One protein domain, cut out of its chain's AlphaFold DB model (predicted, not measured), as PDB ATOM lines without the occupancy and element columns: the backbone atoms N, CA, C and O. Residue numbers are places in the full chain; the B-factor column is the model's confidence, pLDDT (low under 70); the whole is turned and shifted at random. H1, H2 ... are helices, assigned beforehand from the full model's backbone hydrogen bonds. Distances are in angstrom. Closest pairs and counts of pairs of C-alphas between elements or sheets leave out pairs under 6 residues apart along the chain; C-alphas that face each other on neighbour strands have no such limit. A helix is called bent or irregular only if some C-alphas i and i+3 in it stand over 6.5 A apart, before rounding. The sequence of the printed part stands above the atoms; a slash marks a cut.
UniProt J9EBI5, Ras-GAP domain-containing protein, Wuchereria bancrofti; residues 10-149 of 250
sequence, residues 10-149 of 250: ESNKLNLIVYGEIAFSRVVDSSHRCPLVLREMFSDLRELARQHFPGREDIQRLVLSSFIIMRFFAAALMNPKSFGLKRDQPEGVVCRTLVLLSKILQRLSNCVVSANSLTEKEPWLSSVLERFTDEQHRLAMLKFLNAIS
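What this domain is: This is residues 10 to 149 of the 250 residues of the protein "Ras-GAP domain-containing protein" of Wuchereria bancrofti (UniProt J9EBI5). Two layers of helices lie one over the other: H3 and H4 run side by side in opposite ways in one layer, with H2 folded back along the first part of H3, while H1 crosses over H4 and H6 crosses over H3 in the second layer. Short H5 sits at one edge beside H1, and residues 79 to 91 make a long loop away from the middle. The printed part has 140 residues with six named helices, H1 to H6 in chain order, and no named strand; its class is all helix. It is compact, with a radius of gyration of the C-alphas of 15.5 A and spans of 46 by 36 by 23 A.

Where its parts are: The longest helix by residues is H3, residues 57 to 78, 29.2 A from first to last C-alpha; it has a kink of 27 degrees near residue 69. It is neither bent nor irregular, but only just: C-alphas 71 and 74 are 6.3 A apart. H4, residues 92 to 111, is 29.4 A long, and H2, residues 36 to 52, is 24.3 A. H1, residues 10 to 28, is 26.9 A long and begins at C-alpha 10 at (-63.817, 64.168, 27.475). H6, residues 135 to 149, is 20.9 A long and ends at C-alpha 149 at (-90.734, 55.951, 53.631). H5, residues 123 to 130, is irregular: C-alphas 124 and 127 are 7.0 A apart.

How they stand to each other: H3 and H4 form a helical hairpin at a shallow tilt of 5 degrees, opposite ways; their closest C-alphas, of Ala 74 and Ser 102, are 4.6 A apart. H2 and H3 are also a hairpin, at a steep tilt of 41 degrees, and H3 touches H2 with residues 57 to 64 alone; the closest C-alphas are those of Arg 46 and Gln 60, 5.3 A. The packing is mostly crossed, the touching helices standing mostly at large tilts. The hub is H6, which touches four helices: H3 about perpendicular at 88 degrees, closest C-alphas Leu 64 and Leu 145, 6.9 A; H4 at 84 degrees, Cys 111 and Arg 138, 6.9 A; H2 at 74 degrees, Ser 43 and Ser 149, 4.4 A; and H1, through residue 28 of H1 alone, Val 28 and Phe 144, 5.2 A. H1 touches H4 at a steep tilt of 58 degrees, closest C-alphas Gly 20 and Leu 101, 5.7 A. H1 and H5 only just touch, with 3 pairs of C-alphas within 8 A, the closest Ile 17 and Val 128, 6.3 A. H2 and H4 are apart. In H1, H2, H4 and H6 every O i to N i+4 pair is within hydrogen-bond range; in H3 13 of 18 are, in H5 2 of 4.

The domain as a whole: The C-alphas farthest apart, of Ser 11 and Gln 51, are 47.4 A apart. The printed part has no cut. The links H3 to H4 and H4 to H5 are long. The mean pLDDT of the printed part is 85.6, and residues 111 to 122 are under 70.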
ATOM      1  N   GLU A  10     -62.700  63.241  27.306       83.62
ATOM      2  CA  GLU A  10     -63.817  64.168  27.475       83.62
ATOM      3  C   GLU A  10     -65.123  63.570  26.945       83.62
ATOM      4  O   GLU A  10     -66.145  63.627  27.623       83.62
ATOM      5  N   SER A  11     -65.082  62.870  25.807       86.00
ATOM      6  CA  SER A  11     -66.254  62.141  25.304       86.00
ATOM      7  C   SER A  11     -66.695  61.033  26.268       86.00
ATOM      8  O   SER A  11     -67.879  60.911  26.579       86.00
ATOM      9  N   ASN A  12     -65.749  60.268  26.824       86.88
ATOM     10  CA  ASN A  12     -66.053  59.216  27.796       86.88
ATOM     11  C   ASN A  12     -66.644  59.767  29.102       86.88
ATOM     12  O   ASN A  12     -67.557  59.155  29.661       86.88
ATOM     13  N   LYS A  13     -66.162  60.921  29.579       87.00
ATOM     14  CA  LYS A  13     -66.744  61.624  30.731       87.00
ATOM     15  C   LYS A  13     -68.172  62.081  30.438       87.00
ATOM     16  O   LYS A  13     -69.054  61.812  31.247       87.00
ATOM     17  N   LEU A  14     -68.409  62.708  29.284       88.56
ATOM     18  CA  LEU A  14     -69.745  63.156  28.877       88.56
ATOM     19  C   LEU A  14     -70.727  61.986  28.776       88.56
ATOM     20  O   LEU A  14     -71.818  62.057  29.334       88.56
ATOM     21  N   ASN A  15     -70.319  60.878  28.156       91.25
ATOM     22  CA  ASN A  15     -71.140  59.668  28.087       91.25
ATOM     23  C   ASN A  15     -71.485  59.141  29.486       91.25
ATOM     24  O   ASN A  15     -72.627  58.770  29.747       91.25
ATOM     25  N   LEU A  16     -70.514  59.133  30.404       90.69
ATOM     26  CA  LEU A  16     -70.741  58.694  31.777       90.69
ATOM     27  C   LEU A  16     -71.717  59.609  32.527       90.69
ATOM     28  O   LEU A  16     -72.559  59.100  33.262       90.69
ATOM     29  N   ILE A  17     -71.644  60.927  32.312       90.38
ATOM     30  CA  ILE A  17     -72.613  61.887  32.862       90.38
ATOM     31  C   ILE A  17     -74.009  61.591  32.310       90.38
ATOM     32  O   ILE A  17     -74.938  61.406  33.086       90.38
ATOM     33  N   VAL A  18     -74.158  61.450  30.990       93.38
ATOM     34  CA  VAL A  18     -75.457  61.148  30.363       93.38
ATOM     35  C   VAL A  18     -76.061  59.855  30.918       93.38
ATOM     36  O   VAL A  18     -77.230  59.823  31.298       93.38
ATOM     37  N   TYR A  19     -75.273  58.783  31.020       93.88
ATOM     38  CA  TYR A  19     -75.758  57.531  31.601       93.88
ATOM     39  C   TYR A  19     -76.063  57.648  33.100       93.88
ATOM     40  O   TYR A  19     -77.001  57.006  33.573       93.88
ATOM     41  N   GLY A  20     -75.307  58.464  33.838       92.44
ATOM     42  CA  GLY A  20     -75.556  58.767  35.247       92.44
ATOM     43  C   GLY A  20     -76.892  59.475  35.457       92.44
ATOM     44  O   GLY A  20     -77.678  59.040  36.294       92.44
ATOM     45  N   GLU A  21     -77.192  60.483  34.638       92.94
ATOM     46  CA  GLU A  21     -78.465  61.220  34.638       92.94
ATOM     47  C   GLU A  21     -79.653  60.299  34.327       92.94
ATOM     48  O   GLU A  21     -80.687  60.321  35.003       92.94
ATOM     49  N   ILE A  22     -79.493  59.408  33.343       94.19
ATOM     50  CA  ILE A  22     -80.511  58.400  33.020       94.19
ATOM     51  C   ILE A  22     -80.713  57.445  34.200       94.19
ATOM     52  O   ILE A  22     -81.846  57.183  34.590       94.19
ATOM     53  N   ALA A  23     -79.642  56.910  34.786       93.31
ATOM     54  CA  ALA A  23     -79.759  55.999  35.922       93.31
ATOM     55  C   ALA A  23     -80.429  56.683  37.125       93.31
ATOM     56  O   ALA A  23     -81.329  56.111  37.735       93.31
ATOM     57  N   PHE A  24     -80.023  57.914  37.434       92.94
ATOM     58  CA  PHE A  24     -80.554  58.687  38.547       92.94
ATOM     59  C   PHE A  24     -82.038  59.014  38.375       92.94
ATOM     60  O   PHE A  24     -82.827  58.686  39.260       92.94
ATOM     61  N   SER A  25     -82.430  59.584  37.229       93.75
ATOM     62  CA  SER A  25     -83.834  59.903  36.926       93.75
ATOM     63  C   SER A  25     -84.728  58.669  37.051       93.75
ATOM     64  O   SER A  25     -85.729  58.685  37.763       93.75
ATOM     65  N   ARG A  26     -84.305  57.535  36.478       94.81
ATOM     66  CA  ARG A  26     -85.046  56.268  36.576       94.81
ATOM     67  C   ARG A  26     -85.198  55.758  38.005       94.81
ATOM     68  O   ARG A  26     -86.196  55.093  38.280       94.81
ATOM     69  N   VAL A  27     -84.240  56.039  38.889       93.50
ATOM     70  CA  VAL A  27     -84.342  55.716  40.317       93.50
ATOM     71  C   VAL A  27     -85.347  56.641  40.998       93.50
ATOM     72  O   VAL A  27     -86.303  56.140  41.586       93.50
ATOM     73  N   VAL A  28     -85.190  57.963  40.898       92.75
ATOM     74  CA  VAL A  28     -86.056  58.904  41.636       92.75
ATOM     75  C   VAL A  28     -87.509  58.894  41.147       92.75
ATOM     76  O   VAL A  28     -88.422  59.039  41.959       92.75
ATOM     77  N   ASP A  29     -87.739  58.598  39.865       93.12
ATOM     78  CA  ASP A  29     -89.081  58.462  39.284       93.12
ATOM     79  C   ASP A  29     -89.748  57.117  39.620       93.12
ATOM     80  O   ASP A  29     -90.940  56.926  39.378       93.12
ATOM     81  N   SER A  30     -89.008  56.153  40.178       93.75
ATOM     82  CA  SER A  30     -89.521  54.804  40.449       93.75
ATOM     83  C   SER A  30     -90.290  54.653  41.760       93.75
ATOM     84  O   SER A  30     -90.798  53.562  42.015       93.75
ATOM     85  N   SER A  31     -90.415  55.708  42.572       90.94
ATOM     86  CA  SER A  31     -91.066  55.659  43.894       90.94
ATOM     87  C   SER A  31     -92.457  55.017  43.857       90.94
ATOM     88  O   SER A  31     -92.769  54.168  44.695       90.94
ATOM     89  N   HIS A  32     -93.265  55.334  42.840       85.94
ATOM     90  CA  HIS A  32     -94.603  54.769  42.645       85.94
ATOM     91  C   HIS A  32     -94.600  53.239  42.487       85.94
ATOM     92  O   HIS A  32     -95.517  52.585  42.960       85.94
ATOM     93  N   ARG A  33     -93.531  52.653  41.933       87.44
ATOM     94  CA  ARG A  33     -93.379  51.197  41.760       87.44
ATOM     95  C   ARG A  33     -92.810  50.483  42.986       87.44
ATOM     96  O   ARG A  33     -92.626  49.273  42.929       87.44
ATOM     97  N   CYS A  34     -92.473  51.209  44.053       87.31
ATOM     98  CA  CYS A  34     -91.979  50.605  45.288       87.31
ATOM     99  C   CYS A  34     -93.119  49.825  45.976       87.31
ATOM    100  O   CYS A  34     -94.099  50.473  46.361       87.31
ATOM    101  N   PRO A  35     -93.004  48.490  46.144       87.06
ATOM    102  CA  PRO A  35     -94.015  47.656  46.795       87.06
ATOM    103  C   PRO A  35     -94.355  48.136  48.207       87.06
ATOM    104  O   PRO A  35     -93.475  48.606  48.930       87.06
ATOM    105  N   LEU A  36     -95.614  47.965  48.622       82.62
ATOM    106  CA  LEU A  36     -96.099  48.417  49.933       82.62
ATOM    107  C   LEU A  36     -95.282  47.835  51.088       82.62
ATOM    108  O   LEU A  36     -94.861  48.586  51.957       82.62
ATOM    109  N   VAL A  37     -94.964  46.540  51.032       87.19
ATOM    110  CA  VAL A  37     -94.178  45.861  52.074       87.19
ATOM    111  C   VAL A  37     -92.805  46.519  52.255       87.19
ATOM    112  O   VAL A  37     -92.339  46.707  53.374       87.19
ATOM    113  N   LEU A  38     -92.151  46.928  51.161       90.19
ATOM    114  CA  LEU A  38     -90.882  47.654  51.256       90.19
ATOM    115  C   LEU A  38     -91.073  49.067  51.812       90.19
ATOM    116  O   LEU A  38     -90.226  49.527  52.573       90.19
ATOM    117  N   ARG A  39     -92.172  49.748  51.470       90.75
ATOM    118  CA  ARG A  39     -92.480  51.071  52.033       90.75
ATOM    119  C   ARG A  39     -92.715  51.016  53.539       90.75
ATOM    120  O   ARG A  39     -92.211  51.879  54.249       90.75
ATOM    121  N   GLU A  40     -93.419  49.996  54.020       88.19
ATOM    122  CA  GLU A  40     -93.610  49.734  55.451       88.19
ATOM    123  C   GLU A  40     -92.262  49.500  56.141       88.19
ATOM    124  O   GLU A  40     -91.936  50.213  57.086       88.19
ATOM    125  N   MET A  41     -91.405  48.626  55.590       92.19
ATOM    126  CA  MET A  41     -90.054  48.417  56.131       92.19
ATOM    127  C   MET A  41     -89.228  49.710  56.178       92.19
ATOM    128  O   MET A  41     -88.481  49.937  57.130       92.19
ATOM    129  N   PHE A  42     -89.327  50.567  55.158       93.62
ATOM    130  CA  PHE A  42     -88.634  51.856  55.154       93.62
ATOM    131  C   PHE A  42     -89.227  52.848  56.157       93.62
ATOM    132  O   PHE A  42     -88.468  53.604  56.765       93.62
ATOM    133  N   SER A  43     -90.543  52.840  56.359       92.00
ATOM    134  CA  SER A  43     -91.214  53.628  57.394       92.00
ATOM    135  C   SER A  43     -90.721  53.224  58.788       92.00
ATOM    136  O   SER A  43     -90.223  54.069  59.536       92.00
ATOM    137  N   ASP A  44     -90.704  51.921  59.080       92.19
ATOM    138  CA  ASP A  44     -90.194  51.371  60.341       92.19
ATOM    139  C   ASP A  44     -88.717  51.709  60.553       92.19
ATOM    140  O   ASP A  44     -88.306  52.148  61.627       92.19
ATOM    141  N   LEU A  45     -87.897  51.562  59.510       92.62
ATOM    142  CA  LEU A  45     -86.471  51.871  59.568       92.62
ATOM    143  C   LEU A  45     -86.214  53.357  59.855       92.62
ATOM    144  O   LEU A  45     -85.307  53.704  60.619       92.62
ATOM    145  N   ARG A  46     -87.018  54.240  59.257       91.44
ATOM    146  CA  ARG A  46     -86.971  55.683  59.506       91.44
ATOM    147  C   ARG A  46     -87.372  56.007  60.941       91.44
ATOM    148  O   ARG A  46     -86.699  56.809  61.587       91.44
ATOM    149  N   GLU A  47     -88.437  55.386  61.431       91.44
ATOM    150  CA  GLU A  47     -88.943  55.579  62.786       91.44
ATOM    151  C   GLU A  47     -87.937  55.093  63.837       91.44
ATOM    152  O   GLU A  47     -87.604  55.830  64.765       91.44
ATOM    153  N   LEU A  48     -87.338  53.919  63.635       93.19
ATOM    154  CA  LEU A  48     -86.259  53.410  64.481       93.19
ATOM    155  C   LEU A  48     -85.062  54.366  64.509       93.19
ATOM    156  O   LEU A  48     -84.536  54.660  65.585       93.19
ATOM    157  N   ALA A  49     -84.645  54.893  63.353       91.38
ATOM    158  CA  ALA A  49     -83.568  55.878  63.287       91.38
ATOM    159  C   ALA A  49     -83.933  57.180  64.023       91.38
ATOM    160  O   ALA A  49     -83.089  57.747  64.714       91.38
ATOM    161  N   ARG A  50     -85.190  57.632  63.925       91.12
ATOM    162  CA  ARG A  50     -85.701  58.809  64.641       91.12
ATOM    163  C   ARG A  50     -85.694  58.612  66.157       91.12
ATOM    164  O   ARG A  50     -85.336  59.542  66.873       91.12
ATOM    165  N   GLN A  51     -86.068  57.426  66.635       92.75
ATOM    166  CA  GLN A  51     -86.082  57.088  68.062       92.75
ATOM    167  C   GLN A  51     -84.668  57.004  68.650       92.75
ATOM    168  O   GLN A  51     -84.425  57.528  69.735       92.75
ATOM    169  N   HIS A  52     -83.725  56.388  67.930       93.75
ATOM    170  CA  HIS A  52     -82.341  56.242  68.395       93.75
ATOM    171  C   HIS A  52     -81.524  57.534  68.255       93.75
ATOM    172  O   HIS A  52     -80.623  57.783  69.054       93.75
ATOM    173  N   PHE A  53     -81.834  58.361  67.253       89.62
ATOM    174  CA  PHE A  53     -81.132  59.612  66.964       89.62
ATOM    175  C   PHE A  53     -82.122  60.785  66.829       89.62
ATOM    176  O   PHE A  53     -82.335  61.312  65.728       89.62
ATOM    177  N   PRO A  54     -82.745  61.222  67.938       87.62
ATOM    178  CA  PRO A  54     -83.704  62.319  67.912       87.62
ATOM    179  C   PRO A  54     -83.051  63.615  67.404       87.62
ATOM    180  O   PRO A  54     -81.913  63.935  67.742       87.62
ATOM    181  N   GLY A  55     -83.766  64.356  66.552       82.69
ATOM    182  CA  GLY A  55     -83.280  65.604  65.941       82.69
ATOM    183  C   GLY A  55     -82.273  65.430  64.793       82.69
ATOM    184  O   GLY A  55     -81.859  66.423  64.198       82.69
ATOM    185  N   ARG A  56     -81.896  64.194  64.441       84.44
ATOM    186  CA  ARG A  56     -80.947  63.884  63.357       84.44
ATOM    187  C   ARG A  56     -81.657  63.355  62.113       84.44
ATOM    188  O   ARG A  56     -81.633  62.162  61.803       84.44
ATOM    189  N   GLU A  57     -82.317  64.252  61.384       83.81
ATOM    190  CA  GLU A  57     -82.973  63.896  60.115       83.81
ATOM    191  C   GLU A  57     -81.987  63.412  59.044       83.81
ATOM    192  O   GLU A  57     -82.344  62.599  58.193       83.81
ATOM    193  N   ASP A  58     -80.744  63.891  59.092       83.31
ATOM    194  CA  ASP A  58     -79.641  63.422  58.256       83.31
ATOM    195  C   ASP A  58     -79.429  61.911  58.421       83.31
ATOM    196  O   ASP A  58     -79.353  61.189  57.426       83.31
ATOM    197  N   ILE A  59     -79.441  61.411  59.661       85.69
ATOM    198  CA  ILE A  59     -79.288  59.981  59.948       85.69
ATOM    199  C   ILE A  59     -80.481  59.190  59.409       85.69
ATOM    200  O   ILE A  59     -80.277  58.174  58.752       85.69
ATOM    201  N   GLN A  60     -81.715  59.665  59.602       87.38
ATOM    202  CA  GLN A  60     -82.902  59.005  59.040       87.38
ATOM    203  C   GLN A  60     -82.784  58.831  57.517       87.38
ATOM    204  O   GLN A  60     -83.007  57.742  56.986       87.38
ATOM    205  N   ARG A  61     -82.369  59.890  56.813       86.88
ATOM    206  CA  ARG A  61     -82.161  59.869  55.358       86.88
ATOM    207  C   ARG A  61     -81.011  58.937  54.968       86.88
ATOM    208  O   ARG A  61     -81.139  58.227  53.973       86.88
ATOM    209  N   LEU A  62     -79.936  58.898  55.761       87.62
ATOM    210  CA  LEU A  62     -78.787  58.016  55.542       87.62
ATOM    211  C   LEU A  62     -79.156  56.553  55.640       87.62
ATOM    212  O   LEU A  62     -78.740  55.760  54.802       87.62
ATOM    213  N   VAL A  63     -79.904  56.171  56.672       88.94
ATOM    214  CA  VAL A  63     -80.245  54.763  56.860       88.94
ATOM    215  C   VAL A  63     -81.072  54.279  55.665       88.94
ATOM    216  O   VAL A  63     -80.720  53.261  55.066       88.94
ATOM    217  N   LEU A  64     -82.057  55.068  55.221       91.00
ATOM    218  CA  LEU A  64     -82.846  54.778  54.022       91.00
ATOM    219  C   LEU A  64     -81.976  54.694  52.760       91.00
ATOM    220  O   LEU A  64     -81.990  53.676  52.065       91.00
ATOM    221  N   SER A  65     -81.184  55.732  52.476       90.12
ATOM    222  CA  SER A  65     -80.366  55.816  51.262       90.12
ATOM    223  C   SER A  65     -79.278  54.733  51.218       90.12
ATOM    224  O   SER A  65     -79.023  54.130  50.169       90.12
ATOM    225  N   SER A  66     -78.681  54.402  52.364       87.88
ATOM    226  CA  SER A  66     -77.690  53.330  52.504       87.88
ATOM    227  C   SER A  66     -78.277  51.934  52.293       87.88
ATOM    228  O   SER A  66     -77.540  50.989  52.002       87.88
ATOM    229  N   PHE A  67     -79.589  51.770  52.431       90.44
ATOM    230  CA  PHE A  67     -80.250  50.514  52.122       90.44
ATOM    231  C   PHE A  67     -80.667  50.487  50.650       90.44
ATOM    232  O   PHE A  67     -80.116  49.716  49.864       90.44
ATOM    233  N   ILE A  68     -81.566  51.382  50.237       92.38
ATOM    234  CA  ILE A  68     -82.176  51.312  48.905       92.38
ATOM    235  C   ILE A  68     -81.192  51.658  47.778       92.38
ATOM    236  O   ILE A  68     -81.170  50.993  46.745       92.38
ATOM    237  N   ILE A  69     -80.316  52.649  47.959       91.88
ATOM    238  CA  ILE A  69     -79.379  53.044  46.899       91.88
ATOM    239  C   ILE A  69     -78.141  52.150  46.911       91.88
ATOM    240  O   ILE A  69     -77.770  51.604  45.874       91.88
ATOM    241  N   MET A  70     -77.503  51.971  48.073       87.56
ATOM    242  CA  MET A  70     -76.231  51.236  48.145       87.56
ATOM    243  C   MET A  70     -76.414  49.718  48.056       87.56
ATOM    244  O   MET A  70     -75.659  49.059  47.345       87.56
ATOM    245  N   ARG A  71     -77.374  49.142  48.793       90.69
ATOM    246  CA  ARG A  71     -77.519  47.678  48.897       90.69
ATOM    247  C   ARG A  71     -78.436  47.088  47.836       90.69
ATOM    248  O   ARG A  71     -78.284  45.914  47.522       90.69
ATOM    249  N   PHE A  72     -79.339  47.887  47.272       92.75
ATOM    250  CA  PHE A  72     -80.240  47.429  46.218       92.75
ATOM    251  C   PHE A  72     -79.829  47.952  44.837       92.75
ATOM    252  O   PHE A  72     -79.264  47.188  44.057       92.75
ATOM    253  N   PHE A  73     -80.014  49.239  44.523       94.38
ATOM    254  CA  PHE A  73     -79.767  49.737  43.159       94.38
ATOM    255  C   PHE A  73     -78.305  49.625  42.706       94.38
ATOM    256  O   PHE A  73     -78.032  49.168  41.595       94.38
ATOM    257  N   ALA A  74     -77.345  50.004  43.552       92.88
ATOM    258  CA  ALA A  74     -75.932  49.899  43.204       92.88
ATOM    259  C   ALA A  74     -75.483  48.433  43.066       92.88
ATOM    260  O   ALA A  74     -74.726  48.120  42.145       92.88
ATOM    261  N   ALA A  75     -75.987  47.531  43.913       92.88
ATOM    262  CA  ALA A  75     -75.732  46.097  43.789       92.88
ATOM    263  C   ALA A  75     -76.329  45.520  42.494       92.88
ATOM    264  O   ALA A  75     -75.656  44.756  41.800       92.88
ATOM    265  N   ALA A  76     -77.540  45.945  42.118       93.50
ATOM    266  CA  ALA A  76     -78.201  45.543  40.879       93.50
ATOM    267  C   ALA A  76     -77.444  46.009  39.626       93.50
ATOM    268  O   ALA A  76     -77.335  45.259  38.657       93.50
ATOM    269  N   LEU A  77     -76.865  47.215  39.654       92.69
ATOM    270  CA  LEU A  77     -75.988  47.697  38.583       92.69
ATOM    271  C   LEU A  77     -74.694  46.884  38.486       92.69
ATOM    272  O   LEU A  77     -74.250  46.573  37.384       92.69
ATOM    273  N   MET A  78     -74.084  46.530  39.620       91.00
ATOM    274  CA  MET A  78     -72.844  45.748  39.629       91.00
ATOM    275  C   MET A  78     -73.065  44.289  39.208       91.00
ATOM    276  O   MET A  78     -72.187  43.689  38.584       91.00
ATOM    277  N   ASN A  79     -74.229  43.714  39.519       90.75
ATOM    278  CA  ASN A  79     -74.548  42.320  39.223       90.75
ATOM    279  C   ASN A  79     -75.948  42.156  38.594       90.75
ATOM    280  O   ASN A  79     -76.850  41.576  39.203       90.75
ATOM    281  N   PRO A  80     -76.151  42.630  37.353       90.62
ATOM    282  CA  PRO A  80     -77.459  42.603  36.702       90.62
ATOM    283  C   PRO A  80     -77.974  41.182  36.443       90.62
ATOM    284  O   PRO A  80     -79.188  40.990  36.378       90.62
ATOM    285  N   LYS A  81     -77.092  40.178  36.328       90.19
ATOM    286  CA  LYS A  81     -77.504  38.777  36.162       90.19
ATOM    287  C   LYS A  81     -78.197  38.243  37.416       90.19
ATOM    288  O   LYS A  81     -79.288  37.693  37.315       90.19
ATOM    289  N   SER A  82     -77.596  38.422  38.596       89.25
ATOM    290  CA  SER A  82     -78.185  37.943  39.857       89.25
ATOM    291  C   SER A  82     -79.500  38.639  40.209       89.25
ATOM    292  O   SER A  82     -80.330  38.050  40.890       89.25
ATOM    293  N   PHE A  83     -79.709  39.860  39.713       90.25
ATOM    294  CA  PHE A  83     -80.960  40.605  39.863       90.25
ATOM    295  C   PHE A  83     -81.977  40.329  38.739       90.25
ATOM    296  O   PHE A  83     -83.015  40.982  38.679       90.25
ATOM    297  N   GLY A  84     -81.690  39.395  37.822       89.12
ATOM    298  CA  GLY A  84     -82.601  39.026  36.733       89.12
ATOM    299  C   GLY A  84     -82.794  40.103  35.658       89.12
ATOM    300  O   GLY A  84     -83.688  39.978  34.827       89.12
ATOM    301  N   LEU A  85     -81.959  41.149  35.634       87.69
ATOM    302  CA  LEU A  85     -82.040  42.244  34.656       87.69
ATOM    303  C   LEU A  85     -81.491  41.841  33.281       87.69
ATOM    304  O   LEU A  85     -81.855  42.418  32.257       87.69
ATOM    305  N   LYS A  86     -80.585  40.860  33.256       85.44
ATOM    306  CA  LYS A  86     -79.992  40.304  32.038       85.44
ATOM    307  C   LYS A  86     -79.778  38.801  32.187       85.44
ATOM    308  O   LYS A  86     -79.485  38.315  33.273       85.44
ATOM    309  N   ARG A  87     -79.852  38.082  31.063       86.12
ATOM    310  CA  ARG A  87     -79.559  36.640  31.002       86.12
ATOM    311  C   ARG A  87     -78.099  36.329  31.358       86.12
ATOM    312  O   ARG A  87     -77.829  35.403  32.120       86.12
ATOM    313  N   ASP A  88     -77.182  37.143  30.840       88.38
ATOM    314  CA  ASP A  88     -75.736  36.974  30.980       88.38
ATOM    315  C   ASP A  88     -75.096  38.204  31.628       88.38
ATOM    316  O   ASP A  88     -75.569  39.332  31.449       88.38
ATOM    317  N   GLN A  89     -74.009  37.988  32.370       85.31
ATOM    318  CA  GLN A  89     -73.281  39.073  33.023       85.31
ATOM    319  C   GLN A  89     -72.583  39.931  31.955       85.31
ATOM    320  O   GLN A  89     -71.893  39.382  31.098       85.31
ATOM    321  N   PRO A  90     -72.738  41.266  31.974       86.94
ATOM    322  CA  PRO A  90     -71.998  42.137  31.076       86.94
ATOM    323  C   PRO A  90     -70.492  41.980  31.279       86.94
ATOM    324  O   PRO A  90     -70.017  41.900  32.411       86.94
ATOM    325  N   GLU A  91     -69.740  42.021  30.184       87.19
ATOM    326  CA  GLU A  91     -68.280  41.927  30.189       87.19
ATOM    327  C   GLU A  91     -67.636  43.188  29.592       87.19
ATOM    328  O   GLU A  91     -68.296  44.046  28.993       87.19
ATOM    329  N   GLY A  92     -66.324  43.332  29.792       87.88
ATOM    330  CA  GLY A  92     -65.524  44.395  29.188       87.88
ATOM    331  C   GLY A  92     -65.996  45.811  29.539       87.88
ATOM    332  O   GLY A  92     -66.081  46.193  30.709       87.88
ATOM    333  N   VAL A  93     -66.254  46.619  28.507       85.94
ATOM    334  CA  VAL A  93     -66.565  48.054  28.651       85.94
ATOM    335  C   VAL A  93     -67.901  48.274  29.362       85.94
ATOM    336  O   VAL A  93     -67.984  49.142  30.222       85.94
ATOM    337  N   VAL A  94     -68.919  47.458  29.072       88.31
ATOM    338  CA  VAL A  94     -70.260  47.621  29.658       88.31
ATOM    339  C   VAL A  94     -70.229  47.371  31.164       88.31
ATOM    340  O   VAL A  94     -70.747  48.180  31.929       88.31
ATOM    341  N   CYS A  95     -69.554  46.302  31.600       89.69
ATOM    342  CA  CYS A  95     -69.347  46.012  33.021       89.69
ATOM    343  C   CYS A  95     -68.663  47.183  33.736       89.69
ATOM    344  O   CYS A  95     -69.114  47.642  34.784       89.69
ATOM    345  N   ARG A  96     -67.608  47.731  33.117       88.69
ATOM    346  CA  ARG A  96     -66.894  48.890  33.655       88.69
ATOM    347  C   ARG A  96     -67.812  50.105  33.786       88.69
ATOM    348  O   ARG A  96     -67.797  50.733  34.839       88.69
ATOM    349  N   THR A  97     -68.614  50.419  32.769       91.19
ATOM    350  CA  THR A  97     -69.571  51.535  32.818       91.19
ATOM    351  C   THR A  97     -70.582  51.348  33.944       91.19
ATOM    352  O   THR A  97     -70.779  52.271  34.726       91.19
ATOM    353  N   LEU A  98     -71.160  50.154  34.099       92.38
ATOM    354  CA  LEU A  98     -72.120  49.870  35.172       92.38
ATOM    355  C   LEU A  98     -71.514  50.042  36.572       92.38
ATOM    356  O   LEU A  98     -72.166  50.598  37.452       92.38
ATOM    357  N   VAL A  99     -70.251  49.651  36.767       91.06
ATOM    358  CA  VAL A  99     -69.520  49.895  38.023       91.06
ATOM    359  C   VAL A  99     -69.290  51.391  38.273       91.06
ATOM    360  O   VAL A  99     -69.329  51.850  39.411       91.06
ATOM    361  N   LEU A 100     -69.046  52.190  37.231       90.12
ATOM    362  CA  LEU A 100     -68.921  53.643  37.397       90.12
ATOM    363  C   LEU A 100     -70.270  54.295  37.716       90.12
ATOM    364  O   LEU A 100     -70.334  55.153  38.593       90.12
ATOM    365  N   LEU A 101     -71.350  53.838  37.084       92.12
ATOM    366  CA  LEU A 101     -72.710  54.278  37.404       92.12
ATOM    367  C   LEU A 101     -73.105  53.909  38.833       92.12
ATOM    368  O   LEU A 101     -73.673  54.737  39.544       92.12
ATOM    369  N   SER A 102     -72.748  52.707  39.298       91.44
ATOM    370  CA  SER A 102     -73.002  52.322  40.684       91.44
ATOM    371  C   SER A 102     -72.257  53.244  41.646       91.44
ATOM    372  O   SER A 102     -72.837  53.655  42.642       91.44
ATOM    373  N   LYS A 103     -71.013  53.643  41.344       87.50
ATOM    374  CA  LYS A 103     -70.282  54.634  42.152       87.50
ATOM    375  C   LYS A 103     -70.975  55.998  42.176       87.50
ATOM    376  O   LYS A 103     -71.055  56.589  43.247       87.50
ATOM    377  N   ILE A 104     -71.500  56.476  41.045       87.44
ATOM    378  CA  ILE A 104     -72.257  57.739  40.978       87.44
ATOM    379  C   ILE A 104     -73.492  57.677  41.890       87.44
ATOM    380  O   ILE A 104     -73.661  58.548  42.742       87.44
ATOM    381  N   LEU A 105     -74.300  56.613  41.803       88.38
ATOM    382  CA  LEU A 105     -75.465  56.442  42.684       88.38
ATOM    383  C   LEU A 105     -75.070  56.350  44.165       88.38
ATOM    384  O   LEU A 105     -75.717  56.945  45.026       88.38
ATOM    385  N   GLN A 106     -73.983  55.643  44.476       86.00
ATOM    386  CA  GLN A 106     -73.473  55.550  45.845       86.00
ATOM    387  C   GLN A 106     -73.027  56.919  46.384       86.00
ATOM    388  O   GLN A 106     -73.259  57.239  47.548       86.00
ATOM    389  N   ARG A 107     -72.406  57.757  45.546       80.00
ATOM    390  CA  ARG A 107     -72.017  59.128  45.909       80.00
ATOM    391  C   ARG A 107     -73.237  60.000  46.185       80.00
ATOM    392  O   ARG A 107     -73.297  60.608  47.248       80.00
ATOM    393  N   LEU A 108     -74.233  59.956  45.307       78.12
ATOM    394  CA  LEU A 108     -75.514  60.643  45.482       78.12
ATOM    395  C   LEU A 108     -76.191  60.300  46.811       78.12
ATOM    396  O   LEU A 108     -76.627  61.193  47.530       78.12
ATOM    397  N   SER A 109     -76.205  59.016  47.177       77.75
ATOM    398  CA  SER A 109     -76.742  58.539  48.457       77.75
ATOM    399  C   SER A 109     -76.080  59.195  49.678       77.75
ATOM    400  O   SER A 109     -76.763  59.534  50.645       77.75
ATOM    401  N   ASN A 110     -74.764  59.419  49.615       74.62
ATOM    402  CA  ASN A 110     -73.996  60.049  50.691       74.62
ATOM    403  C   ASN A 110     -74.205  61.574  50.750       74.62
ATOM    404  O   ASN A 110     -74.273  62.141  51.840       74.62
ATOM    405  N   CYS A 111     -74.356  62.235  49.598       65.12
ATOM    406  CA  CYS A 111     -74.555  63.690  49.504       65.12
ATOM    407  C   CYS A 111     -75.919  64.163  50.036       65.12
ATOM    408  O   CYS A 111     -76.088  65.332  50.366       65.12
ATOM    409  N   VAL A 112     -76.885  63.254  50.182       62.78
ATOM    410  CA  VAL A 112     -78.161  63.524  50.868       62.78
ATOM    411  C   VAL A 112     -77.970  63.740  52.377       62.78
ATOM    412  O   VAL A 112     -78.827  64.343  53.025       62.78
ATOM    413  N   VAL A 113     -76.856  63.255  52.936       56.34
ATOM    414  CA  VAL A 113     -76.641  63.119  54.382       56.34
ATOM    415  C   VAL A 113     -75.527  64.017  54.898       56.34
ATOM    416  O   VAL A 113     -75.655  64.603  55.968       56.34
ATOM    417  N   SER A 114     -74.410  64.097  54.180       52.03
ATOM    418  CA  SER A 114     -73.225  64.798  54.658       52.03
ATOM    419  C   SER A 114     -72.617  65.610  53.525       52.03
ATOM    420  O   SER A 114     -72.212  65.055  52.508       52.03
ATOM    421  N   ALA A 115     -72.521  66.925  53.726       51.81
ATOM    422  CA  ALA A 115     -71.784  67.840  52.851       51.81
ATOM    423  C   ALA A 115     -70.257  67.623  52.912       51.81
ATOM    424  O   ALA A 115     -69.493  68.384  52.321       51.81
ATOM    425  N   ASN A 116     -69.790  66.606  53.644       48.38
ATOM    426  CA  ASN A 116     -68.377  66.304  53.748       48.38
ATOM    427  C   ASN A 116     -67.851  65.828  52.394       48.38
ATOM    428  O   ASN A 116     -68.340  64.846  51.831       48.38
ATOM    429  N   SER A 117     -66.818  66.521  51.908       48.34
ATOM    430  CA  SER A 117     -66.060  66.130  50.724       48.34
ATOM    431  C   SER A 117     -65.585  64.692  50.895       48.34
ATOM    432  O   SER A 117     -64.767  64.366  51.761       48.34
ATOM    433  N   LEU A 118     -66.167  63.792  50.110       53.19
ATOM    434  CA  LEU A 118     -65.757  62.407  50.127       53.19
ATOM    435  C   LEU A 118     -64.360  62.335  49.526       53.19
ATOM    436  O   LEU A 118     -64.190  62.616  48.343       53.19
ATOM    437  N   THR A 119     -63.402  61.905  50.346       50.81
ATOM    438  CA  THR A 119     -61.976  61.754  50.036       50.81
ATOM    439  C   THR A 119     -61.731  61.423  48.565       50.81
ATOM    440  O   THR A 119     -62.334  60.473  48.042       50.81
ATOM    441  N   GLU A 120     -60.831  62.188  47.938       53.84
ATOM    442  CA  GLU A 120     -60.374  62.116  46.542       53.84
ATOM    443  C   GLU A 120     -59.664  60.790  46.219       53.84
ATOM    444  O   GLU A 120     -58.534  60.741  45.745       53.84
ATOM    445  N   LYS A 121     -60.316  59.655  46.469       58.81
ATOM    446  CA  LYS A 121     -59.788  58.343  46.090       58.81
ATOM    447  C   LYS A 121     -59.688  58.210  44.566       58.81
ATOM    448  O   LYS A 121     -58.953  57.357  44.081       58.81
ATOM    449  N   GLU A 122     -60.419  59.040  43.811       68.94
ATOM    450  CA  GLU A 122     -60.458  59.032  42.346       68.94
ATOM    451  C   GLU A 122     -60.595  60.463  41.768       68.94
ATOM    452  O   GLU A 122     -61.684  60.827  41.328       68.94
ATOM    453  N   PRO A 123     -59.510  61.271  41.709       73.31
ATOM    454  CA  PRO A 123     -59.550  62.660  41.218       73.31
ATOM    455  C   PRO A 123     -60.111  62.808  39.796       73.31
ATOM    456  O   PRO A 123     -60.773  63.781  39.451       73.31
ATOM    457  N   TRP A 124     -59.894  61.794  38.955       74.56
ATOM    458  CA  TRP A 124     -60.402  61.745  37.582       74.56
ATOM    459  C   TRP A 124     -61.931  61.602  37.496       74.56
ATOM    460  O   TRP A 124     -62.502  61.854  36.435       74.56
ATOM    461  N   LEU A 125     -62.583  61.167  38.582       75.81
ATOM    462  CA  LEU A 125     -64.032  61.012  38.691       75.81
ATOM    463  C   LEU A 125     -64.675  62.225  39.390       75.81
ATOM    464  O   LEU A 125     -65.886  62.398  39.275       75.81
ATOM    465  N   SER A 126     -63.889  63.081  40.056       77.88
ATOM    466  CA  SER A 126     -64.383  64.239  40.816       77.88
ATOM    467  C   SER A 126     -65.274  65.150  39.977       77.88
ATOM    468  O   SER A 126     -66.423  65.359  40.348       77.88
ATOM    469  N   SER A 127     -64.823  65.565  38.788       80.19
ATOM    470  CA  SER A 127     -65.605  66.457  37.916       80.19
ATOM    471  C   SER A 127     -66.938  65.850  37.459       80.19
ATOM    472  O   SER A 127     -67.899  66.565  37.199       80.19
ATOM    473  N   VAL A 128     -67.004  64.519  37.328       81.88
ATOM    474  CA  VAL A 128     -68.250  63.817  36.996       81.88
ATOM    475  C   VAL A 128     -69.160  63.771  38.215       81.88
ATOM    476  O   VAL A 128     -70.350  63.995  38.077       81.88
ATOM    477  N   LEU A 129     -68.622  63.491  39.404       79.19
ATOM    478  CA  LEU A 129     -69.413  63.405  40.632       79.19
ATOM    479  C   LEU A 129     -69.965  64.756  41.063       79.19
ATOM    480  O   LEU A 129     -71.128  64.813  41.442       79.19
ATOM    481  N   GLU A 130     -69.174  65.822  40.946       80.25
ATOM    482  CA  GLU A 130     -69.585  67.200  41.244       80.25
ATOM    483  C   GLU A 130     -70.846  67.606  40.475       80.25
ATOM    484  O   GLU A 130     -71.704  68.309  41.006       80.25
ATOM    485  N   ARG A 131     -71.019  67.091  39.249       83.06
ATOM    486  CA  ARG A 131     -72.224  67.328  38.448       83.06
ATOM    487  C   ARG A 131     -73.500  66.809  39.116       83.06
ATOM    488  O   ARG A 131     -74.555  67.393  38.902       83.06
ATOM    489  N   PHE A 132     -73.392  65.741  39.901       81.81
ATOM    490  CA  PHE A 132     -74.503  65.079  40.584       81.81
ATOM    491  C   PHE A 132     -74.678  65.554  42.031       81.81
ATOM    492  O   PHE A 132     -75.647  65.184  42.681       81.81
ATOM    493  N   THR A 133     -73.763  66.361  42.573       79.06
ATOM    494  CA  THR A 133     -73.857  66.863  43.956       79.06
ATOM    495  C   THR A 133     -74.568  68.209  44.075       79.06
ATOM    496  O   THR A 133     -74.500  68.839  45.127       79.06
ATOM    497  N   ASP A 134     -75.226  68.671  43.011       84.56
ATOM    498  CA  ASP A 134     -76.005  69.903  43.055       84.56
ATOM    499  C   ASP A 134     -77.284  69.763  43.907       84.56
ATOM    500  O   ASP A 134     -77.744  68.673  44.270       84.56
ATOM    501  N   GLU A 135     -77.867  70.914  44.236       84.94
ATOM    502  CA  GLU A 135     -79.069  70.999  45.063       84.94
ATOM    503  C   GLU A 135     -80.281  70.308  44.414       84.94
ATOM    504  O   GLU A 135     -81.110  69.718  45.109       84.94
ATOM    505  N   GLN A 136     -80.375  70.318  43.082       88.75
ATOM    506  CA  GLN A 136     -81.484  69.709  42.350       88.75
ATOM    507  C   GLN A 136     -81.488  68.185  42.522       88.75
ATOM    508  O   GLN A 136     -82.521  67.600  42.860       88.75
ATOM    509  N   HIS A 137     -80.336  67.541  42.340       89.50
ATOM    510  CA  HIS A 137     -80.168  66.108  42.563       89.50
ATOM    511  C   HIS A 137     -80.434  65.740  44.023       89.50
ATOM    512  O   HIS A 137     -81.141  64.767  44.313       89.50
ATOM    513  N   ARG A 138     -79.930  66.551  44.960       86.38
ATOM    514  CA  ARG A 138     -80.159  66.351  46.394       86.38
ATOM    515  C   ARG A 138     -81.652  66.370  46.737       86.38
ATOM    516  O   ARG A 138     -82.139  65.452  47.400       86.38
ATOM    517  N   LEU A 139     -82.394  67.371  46.263       88.56
ATOM    518  CA  LEU A 139     -83.836  67.502  46.499       88.56
ATOM    519  C   LEU A 139     -84.647  66.386  45.829       88.56
ATOM    520  O   LEU A 139     -85.571  65.855  46.446       88.56
ATOM    521  N   ALA A 140     -84.295  65.986  44.604       91.38
ATOM    522  CA  ALA A 140     -84.963  64.886  43.908       91.38
ATOM    523  C   ALA A 140     -84.802  63.554  44.659       91.38
ATOM    524  O   ALA A 140     -85.779  62.830  44.866       91.38
ATOM    525  N   MET A 141     -83.595  63.263  45.148       91.00
ATOM    526  CA  MET A 141     -83.340  62.079  45.967       91.00
ATOM    527  C   MET A 141     -84.084  62.145  47.309       91.00
ATOM    528  O   MET A 141     -84.676  61.154  47.727       91.00
ATOM    529  N   LEU A 142     -84.133  63.307  47.968       89.38
ATOM    530  CA  LEU A 142     -84.931  63.479  49.188       89.38
ATOM    531  C   LEU A 142     -86.418  63.226  48.953       89.38
ATOM    532  O   LEU A 142     -87.058  62.537  49.747       89.38
ATOM    533  N   LYS A 143     -86.968  63.754  47.857       91.00
ATOM    534  CA  LYS A 143     -88.361  63.521  47.472       91.00
ATOM    535  C   LYS A 143     -88.627  62.032  47.253       91.00
ATOM    536  O   LYS A 143     -89.627  61.526  47.753       91.00
ATOM    537  N   PHE A 144     -87.718  61.332  46.576       92.62
ATOM    538  CA  PHE A 144     -87.791  59.883  46.399       92.62
ATOM    539  C   PHE A 144     -87.790  59.139  47.743       92.62
ATOM    540  O   PHE A 144     -88.702  58.356  48.000       92.62
ATOM    541  N   LEU A 145     -86.819  59.418  48.621       91.88
ATOM    542  CA  LEU A 145     -86.696  58.765  49.930       91.88
ATOM    543  C   LEU A 145     -87.917  59.017  50.823       91.88
ATOM    544  O   LEU A 145     -88.378  58.102  51.501       91.88
ATOM    545  N   ASN A 146     -88.468  60.231  50.806       90.38
ATOM    546  CA  ASN A 146     -89.703  60.542  51.522       90.38
ATOM    547  C   ASN A 146     -90.890  59.761  50.951       90.38
ATOM    548  O   ASN A 146     -91.602  59.120  51.711       90.38
ATOM    549  N   ALA A 147     -91.056  59.725  49.626       91.00
ATOM    550  CA  ALA A 147     -92.168  59.023  48.985       91.00
ATOM    551  C   ALA A 147     -92.186  57.508  49.265       91.00
ATOM    552  O   ALA A 147     -93.255  56.905  49.296       91.00
ATOM    553  N   ILE A 148     -91.020  56.884  49.464       91.62
ATOM    554  CA  ILE A 148     -90.932  55.449  49.781       91.62
ATOM    555  C   ILE A 148     -90.923  55.141  51.284       91.62
ATOM    556  O   ILE A 148     -90.972  53.968  51.627       91.62
ATOM    557  N   SER A 149     -90.813  56.143  52.166       89.44
ATOM    558  CA  SER A 149     -90.734  55.951  53.631       89.44
ATOM    559  C   SER A 149     -91.868  56.614  54.406       89.44
ATOM    560  O   SER A 149     -91.982  56.414  55.609       89.44
TER     561      SER A 149